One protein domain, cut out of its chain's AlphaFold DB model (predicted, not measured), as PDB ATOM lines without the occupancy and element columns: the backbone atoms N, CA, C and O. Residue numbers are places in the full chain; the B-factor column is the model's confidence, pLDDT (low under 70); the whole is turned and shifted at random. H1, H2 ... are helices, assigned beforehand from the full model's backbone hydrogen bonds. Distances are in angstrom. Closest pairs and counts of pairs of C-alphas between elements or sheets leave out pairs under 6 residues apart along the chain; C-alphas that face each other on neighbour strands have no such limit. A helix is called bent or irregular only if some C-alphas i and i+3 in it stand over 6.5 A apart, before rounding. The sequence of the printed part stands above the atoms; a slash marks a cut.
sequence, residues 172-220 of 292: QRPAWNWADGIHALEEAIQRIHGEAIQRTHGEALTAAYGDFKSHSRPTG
ATOM      1  N   GLN A 172       4.085  42.825  52.889       88.88
ATOM      2  CA  GLN A 172       4.838  41.737  52.248       88.88
ATOM      3  C   GLN A 172       3.933  40.674  51.626       88.88
ATOM      4  O   GLN A 172       4.131  40.279  50.477       88.88
ATOM      5  N   ARG A 173       2.939  40.199  52.378       85.19
ATOM      6  CA  ARG A 173       2.068  39.106  51.936       85.19
ATOM      7  C   ARG A 173       1.233  39.488  50.700       85.19
ATOM      8  O   ARG A 173       1.283  38.728  49.738       85.19
ATOM      9  N   PRO A 174       0.550  40.651  50.646       83.19
ATOM     10  CA  PRO A 174      -0.080  41.136  49.415       83.19
ATOM     11  C   PRO A 174       0.868  41.230  48.214       83.19
ATOM     12  O   PRO A 174       0.495  40.801  47.124       83.19
ATOM     13  N   ALA A 175       2.104  41.717  48.398       90.62
ATOM     14  CA  ALA A 175       3.084  41.783  47.308       90.62
ATOM     15  C   ALA A 175       3.428  40.398  46.739       90.62
ATOM     16  O   ALA A 175       3.506  40.235  45.522       90.62
ATOM     17  N   TRP A 176       3.618  39.404  47.613       90.19
ATOM     18  CA  TRP A 176       3.876  38.020  47.208       90.19
ATOM     19  C   TRP A 176       2.665  37.380  46.532       90.19
ATOM     20  O   TRP A 176       2.803  36.844  45.439       90.19
ATOM     21  N   ASN A 177       1.470  37.529  47.107       85.81
ATOM     22  CA  ASN A 177       0.235  37.023  46.505       85.81
ATOM     23  C   ASN A 177       0.003  37.600  45.104       85.81
ATOM     24  O   ASN A 177      -0.478  36.899  44.216       85.81
ATOM     25  N   TRP A 178       0.353  38.868  44.897       91.94
ATOM     26  CA  TRP A 178       0.313  39.491  43.582       91.94
ATOM     27  C   TRP A 178       1.356  38.923  42.625       91.94
ATOM     28  O   TRP A 178       1.012  38.545  41.505       91.94
ATOM     29  N   ALA A 179       2.611  38.819  43.057       92.44
ATOM     30  CA  ALA A 179       3.686  38.296  42.218       92.44
ATOM     31  C   ALA A 179       3.492  36.817  41.840       92.44
ATOM     32  O   ALA A 179       3.953  36.392  40.780       92.44
ATOM     33  N   ASP A 180       2.782  36.053  42.669       85.75
ATOM     34  CA  ASP A 180       2.430  34.654  42.416       85.75
ATOM     35  C   ASP A 180       1.096  34.501  41.652       85.75
ATOM     36  O   ASP A 180       0.652  33.386  41.373       85.75
ATOM     37  N   GLY A 181       0.444  35.613  41.286       83.25
ATOM     38  CA  GLY A 181      -0.787  35.616  40.489       83.25
ATOM     39  C   GLY A 181      -2.048  35.195  41.254       83.25
ATOM     40  O   GLY A 181      -3.048  34.831  40.635       83.25
ATOM     41  N   ILE A 182      -2.025  35.235  42.589       78.62
ATOM     42  CA  ILE A 182      -3.120  34.800  43.468       78.62
ATOM     43  C   ILE A 182      -4.173  35.910  43.620       78.62
ATOM     44  O   ILE A 182      -5.361  35.678  43.371       78.62
ATOM     45  N   HIS A 183      -3.742  37.124  43.984       76.25
ATOM     46  CA  HIS A 183      -4.609  38.293  44.193       76.25
ATOM     47  C   HIS A 183      -4.028  39.545  43.536       76.25
ATOM     48  O   HIS A 183      -2.833  39.800  43.633       76.25
ATOM     49  N   ALA A 184      -4.877  40.348  42.894       83.69
ATOM     50  CA  ALA A 184      -4.467  41.649  42.378       83.69
ATOM     51  C   ALA A 184      -4.135  42.615  43.531       83.69
ATOM     52  O   ALA A 184      -4.690  42.489  44.621       83.69
ATOM     53  N   LEU A 185      -3.262  43.596  43.282       86.56
ATOM     54  CA  LEU A 185      -2.977  44.651  44.259       86.56
ATOM     55  C   LEU A 185      -4.120  45.658  44.287       86.56
ATOM     56  O   LEU A 185      -4.312  46.419  43.333       86.56
ATOM     57  N   GLU A 186      -4.849  45.685  45.395       78.62
ATOM     58  CA  GLU A 186      -5.963  46.603  45.586       78.62
ATOM     59  C   GLU A 186      -5.495  48.062  45.550       78.62
ATOM     60  O   GLU A 186      -6.122  48.888  44.892       78.62
ATOM     61  N   GLU A 187      -4.343  48.372  46.145       81.38
ATOM     62  CA  GLU A 187      -3.765  49.716  46.150       81.38
ATOM     63  C   GLU A 187      -3.480  50.215  44.727       81.38
ATOM     64  O   GLU A 187      -3.688  51.388  44.415       81.38
ATOM     65  N   ALA A 188      -3.044  49.327  43.830       84.38
ATOM     66  CA  ALA A 188      -2.834  49.675  42.428       84.38
ATOM     67  C   ALA A 188      -4.171  49.894  41.704       84.38
ATOM     68  O   ALA A 188      -4.330  50.882  40.983       84.38
ATOM     69  N   ILE A 189      -5.149  49.011  41.929       80.81
ATOM     70  CA  ILE A 189      -6.485  49.110  41.330       80.81
ATOM     71  C   ILE A 189      -7.187  50.401  41.768       80.81
ATOM     72  O   ILE A 189      -7.693  51.135  40.922       80.81
ATOM     73  N   GLN A 190      -7.176  50.724  43.061       78.88
ATOM     74  CA  GLN A 190      -7.771  51.947  43.600       78.88
ATOM     75  C   GLN A 190      -7.106  53.204  43.028       78.88
ATOM     76  O   GLN A 190      -7.795  54.168  42.703       78.88
ATOM     77  N   ARG A 191      -5.782  53.207  42.840       83.50
ATOM     78  CA  ARG A 191      -5.084  54.359  42.244       83.50
ATOM     79  C   ARG A 191      -5.429  54.575  40.771       83.50
ATOM     80  O   ARG A 191      -5.474  55.719  40.332       83.50
ATOM     81  N   ILE A 192      -5.670  53.505  40.012       81.62
ATOM     82  CA  ILE A 192      -6.013  53.590  38.582       81.62
ATOM     83  C   ILE A 192      -7.516  53.858  38.384       81.62
ATOM     84  O   ILE A 192      -7.896  54.628  37.504       81.62
ATOM     85  N   HIS A 193      -8.373  53.240  39.202       71.31
ATOM     86  CA  HIS A 193      -9.823  53.162  38.989       71.31
ATOM     87  C   HIS A 193     -10.670  53.757  40.125       71.31
ATOM     88  O   HIS A 193     -11.891  53.598  40.102       71.31
ATOM     89  N   GLY A 194     -10.078  54.436  41.111       67.06
ATOM     90  CA  GLY A 194     -10.752  54.850  42.351       67.06
ATOM     91  C   GLY A 194     -12.069  55.599  42.146       67.06
ATOM     92  O   GLY A 194     -13.059  55.296  42.804       67.06
ATOM     93  N   GLU A 195     -12.135  56.499  41.163       63.03
ATOM     94  CA  GLU A 195     -13.382  57.197  40.826       63.03
ATOM     95  C   GLU A 195     -14.454  56.287  40.207       63.03
ATOM     96  O   GLU A 195     -15.647  56.503  40.402       63.03
ATOM     97  N   ALA A 196     -14.054  55.288  39.420       59.88
ATOM     98  CA  ALA A 196     -14.978  54.352  38.787       59.88
ATOM     99  C   ALA A 196     -15.540  53.359  39.812       59.88
ATOM    100  O   ALA A 196     -16.749  53.149  39.846       59.88
ATOM    101  N   ILE A 197     -14.687  52.839  40.701       62.09
ATOM    102  CA  ILE A 197     -15.074  51.907  41.773       62.09
ATOM    103  C   ILE A 197     -16.135  52.536  42.682       62.09
ATOM    104  O   ILE A 197     -17.129  51.885  43.003       62.09
ATOM    105  N   GLN A 198     -15.978  53.820  43.022       63.94
ATOM    106  CA  GLN A 198     -16.957  54.566  43.822       63.94
ATOM    107  C   GLN A 198     -18.335  54.665  43.147       63.94
ATOM    108  O   GLN A 198     -19.355  54.643  43.833       63.94
ATOM    109  N   ARG A 199     -18.386  54.755  41.812       59.41
ATOM    110  CA  ARG A 199     -19.646  54.863  41.056       59.41
ATOM    111  C   ARG A 199     -20.341  53.513  40.862       59.41
ATOM    112  O   ARG A 199     -21.566  53.481  40.851       59.41
ATOM    113  N   THR A 200     -19.589  52.422  40.712       59.91
ATOM    114  CA  THR A 200     -20.123  51.093  40.342       59.91
ATOM    115  C   THR A 200     -20.229  50.101  41.508       59.91
ATOM    116  O   THR A 200     -20.451  48.919  41.274       59.91
ATOM    117  N   HIS A 201     -20.030  50.548  42.755       54.59
ATOM    118  CA  HIS A 201     -20.347  49.817  43.999       54.59
ATOM    119  C   HIS A 201     -19.797  48.374  44.152       54.59
ATOM    120  O   HIS A 201     -20.273  47.628  45.000       54.59
ATOM    121  N   GLY A 202     -18.779  47.976  43.376       57.62
ATOM    122  CA  GLY A 202     -18.119  46.663  43.475       57.62
ATOM    123  C   GLY A 202     -17.876  45.951  42.139       57.62
ATOM    124  O   GLY A 202     -16.885  45.238  42.014       57.62
ATOM    125  N   GLU A 203     -18.685  46.207  41.104       63.59
ATOM    126  CA  GLU A 203     -18.597  45.481  39.819       63.59
ATOM    127  C   GLU A 203     -17.247  45.678  39.106       63.59
ATOM    128  O   GLU A 203     -16.634  44.721  38.635       63.59
ATOM    129  N   ALA A 204     -16.738  46.915  39.087       61.38
ATOM    130  CA  ALA A 204     -15.434  47.235  38.504       61.38
ATOM    131  C   ALA A 204     -14.271  46.537  39.228       61.38
ATOM    132  O   ALA A 204     -13.280  46.171  38.597       61.38
ATOM    133  N   LEU A 205     -14.396  46.326  40.542       61.44
ATOM    134  CA  LEU A 205     -13.389  45.634  41.339       61.44
ATOM    135  C   LEU A 205     -13.390  44.138  40.990       61.44
ATOM    136  O   LEU A 205     -12.341  43.574  40.691       61.44
ATOM    137  N   THR A 206     -14.572  43.516  40.937       65.94
ATOM    138  CA  THR A 206     -14.741  42.109  40.542       65.94
ATOM    139  C   THR A 206     -14.210  41.837  39.134       65.94
ATOM    140  O   THR A 206     -13.504  40.848  38.933       65.94
ATOM    141  N   ALA A 207     -14.488  42.725  38.173       69.31
ATOM    142  CA  ALA A 207     -13.975  42.614  36.809       69.31
ATOM    143  C   ALA A 207     -12.439  42.708  36.762       69.31
ATOM    144  O   ALA A 207     -11.791  41.824  36.206       69.31
ATOM    145  N   ALA A 208     -11.847  43.703  37.434       68.19
ATOM    146  CA  ALA A 208     -10.392  43.859  37.502       68.19
ATOM    147  C   ALA A 208      -9.695  42.638  38.135       68.19
ATOM    148  O   ALA A 208      -8.638  42.209  37.667       68.19
ATOM    149  N   TYR A 209     -10.298  42.035  39.166       68.19
ATOM    150  CA  TYR A 209      -9.800  40.794  39.769       68.19
ATOM    151  C   TYR A 209      -9.897  39.588  38.821       68.19
ATOM    152  O   TYR A 209      -8.982  38.759  38.794       68.19
ATOM    153  N   GLY A 210     -10.988  39.471  38.056       69.94
ATOM    154  CA  GLY A 210     -11.165  38.421  37.050       69.94
ATOM    155  C   GLY A 210     -10.116  38.506  35.940       69.94
ATOM    156  O   GLY A 210      -9.425  37.520  35.661       69.94
ATOM    157  N   ASP A 211      -9.934  39.707  35.390       80.31
ATOM    158  CA  ASP A 211      -8.939  39.997  34.360       80.31
ATOM    159  C   ASP A 211      -7.530  39.687  34.862       80.31
ATOM    160  O   ASP A 211      -6.776  38.986  34.189       80.31
ATOM    161  N   PHE A 212      -7.182  40.134  36.074       81.00
ATOM    162  CA  PHE A 212      -5.877  39.860  36.673       81.00
ATOM    163  C   PHE A 212      -5.548  38.364  36.668       81.00
ATOM    164  O   PHE A 212      -4.510  37.962  36.146       81.00
ATOM    165  N   LYS A 213      -6.455  37.515  37.165       74.69
ATOM    166  CA  LYS A 213      -6.208  36.065  37.207       74.69
ATOM    167  C   LYS A 213      -6.004  35.473  35.815       74.69
ATOM    168  O   LYS A 213      -5.117  34.640  35.644       74.69
ATOM    169  N   SER A 214      -6.788  35.912  34.826       77.50
ATOM    170  CA  SER A 214      -6.649  35.433  33.445       77.50
ATOM    171  C   SER A 214      -5.344  35.857  32.768       77.50
ATOM    172  O   SER A 214      -4.812  35.100  31.959       77.50
ATOM    173  N   HIS A 215      -4.815  37.035  33.107       83.12
ATOM    174  CA  HIS A 215      -3.595  37.576  32.505       83.12
ATOM    175  C   HIS A 215      -2.320  37.141  33.234       83.12
ATOM    176  O   HIS A 215      -1.253  37.095  32.625       83.12
ATOM    177  N   SER A 216      -2.409  36.826  34.528       83.06
ATOM    178  CA  SER A 216      -1.247  36.512  35.364       83.06
ATOM    179  C   SER A 216      -0.926  35.020  35.454       83.06
ATOM    180  O   SER A 216       0.183  34.677  35.858       83.06
ATOM    181  N   ARG A 217      -1.851  34.123  35.083       77.94
ATOM    182  CA  ARG A 217      -1.656  32.666  35.180       77.94
ATOM    183  C   ARG A 217      -1.887  31.966  33.837       77.94
ATOM    184  O   ARG A 217      -2.736  32.403  33.062       77.94
ATOM    185  N   PRO A 218      -1.190  30.846  33.549       76.44
ATOM    186  CA  PRO A 218      -1.462  30.047  32.359       76.44
ATOM    187  C   PRO A 218      -2.939  29.644  32.284       76.44
ATOM    188  O   PRO A 218      -3.531  29.250  33.289       76.44
ATOM    189  N   THR A 219      -3.529  29.664  31.088       70.06
ATOM    190  CA  THR A 219      -4.971  29.433  30.873       70.06
ATOM    191  C   THR A 219      -5.486  28.133  31.517       70.06
ATOM    192  O   THR A 219      -6.588  28.102  32.059       70.06
ATOM    193  N   GLY A 220      -4.672  27.068  31.537       62.75
ATOM    194  CA  GLY A 220      -5.012  25.794  32.187       62.75
ATOM    195  C   GLY A 220      -4.942  25.798  33.723       62.75
ATOM    196  O   GLY A 220      -5.532  24.935  34.368       62.75
TER     197      GLY A 220
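This is residues 172 to 220 of the 292 residues of the protein "HTH cro/C1-type domain-containing protein" of Actinopolyspora alba (UniProt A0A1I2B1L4). A loose-jointed helical hairpin makes up most of this domain: H2 and H3 fold back on each other through a tight turn, meet beside that turn and spread from it as a narrow V. A short third helix, H1, sits at the open end of the V, away from the turn and apart from both arms. The printed part has 49 residues with three named helices, H1, H2 and H3 in that order along the chain, and no named strand; the class is all helix. The whole is only just compact, close to loose, with a radius of gyration of the C-alphas of 11.4 A, and flat, spanning 32 by 26 by 13 A.

The longest helix by residues is H2, residues 186 to 200, and it touches H3, residues 203 to 216. Their closest C-alphas, those of Ile 197 and Ala 204, are 5.7 A apart, and H3 touches H2 with residues 203 to 208 alone. The two form a helical hairpin: they run opposite ways at a steep tilt of 35.3 degrees, only just past shallow, with centres 12.5 A apart. H1, residues 172 to 179, touches no helix and is apart from both H2 and H3. Every backbone O i to N i+4 pair is within hydrogen-bond range in H1 and H3, while in H2 the count is 8 of 11.

H2 begins with the C-alpha of Glu 186 at (-5.963, 46.603, 45.586) and measures 15.8 A from first to last C-alpha. It is irregular: C-alphas 192 and 195 are 8.5 A apart, where about 5 A belongs to a regular helix, and its line is a rough one. H3 measures 20.0 A from the C-alpha of Glu 203 at (-18.597, 45.481, 39.819) to that of Ser 216 at (-1.247, 36.512, 35.364). H1 has eight residues and begins at the first printed residue, with the C-alpha of Gln 172 at (4.838, 41.737, 52.248).

The two C-alphas farthest apart, those of Arg 199 and Gly 220, are 33.7 A apart, and the first and last printed C-alphas, of Gln 172 and Gly 220, are 27.5 A apart. The printed part has no cut. The link from H1 to H2 is short, with 6 residues, the link from H2 to H3 is tight, with 2 residues, and no link is long. The mean pLDDT of the printed part is 75.2; 18 residues are under 70, namely residues 194 to 210 and residue 220.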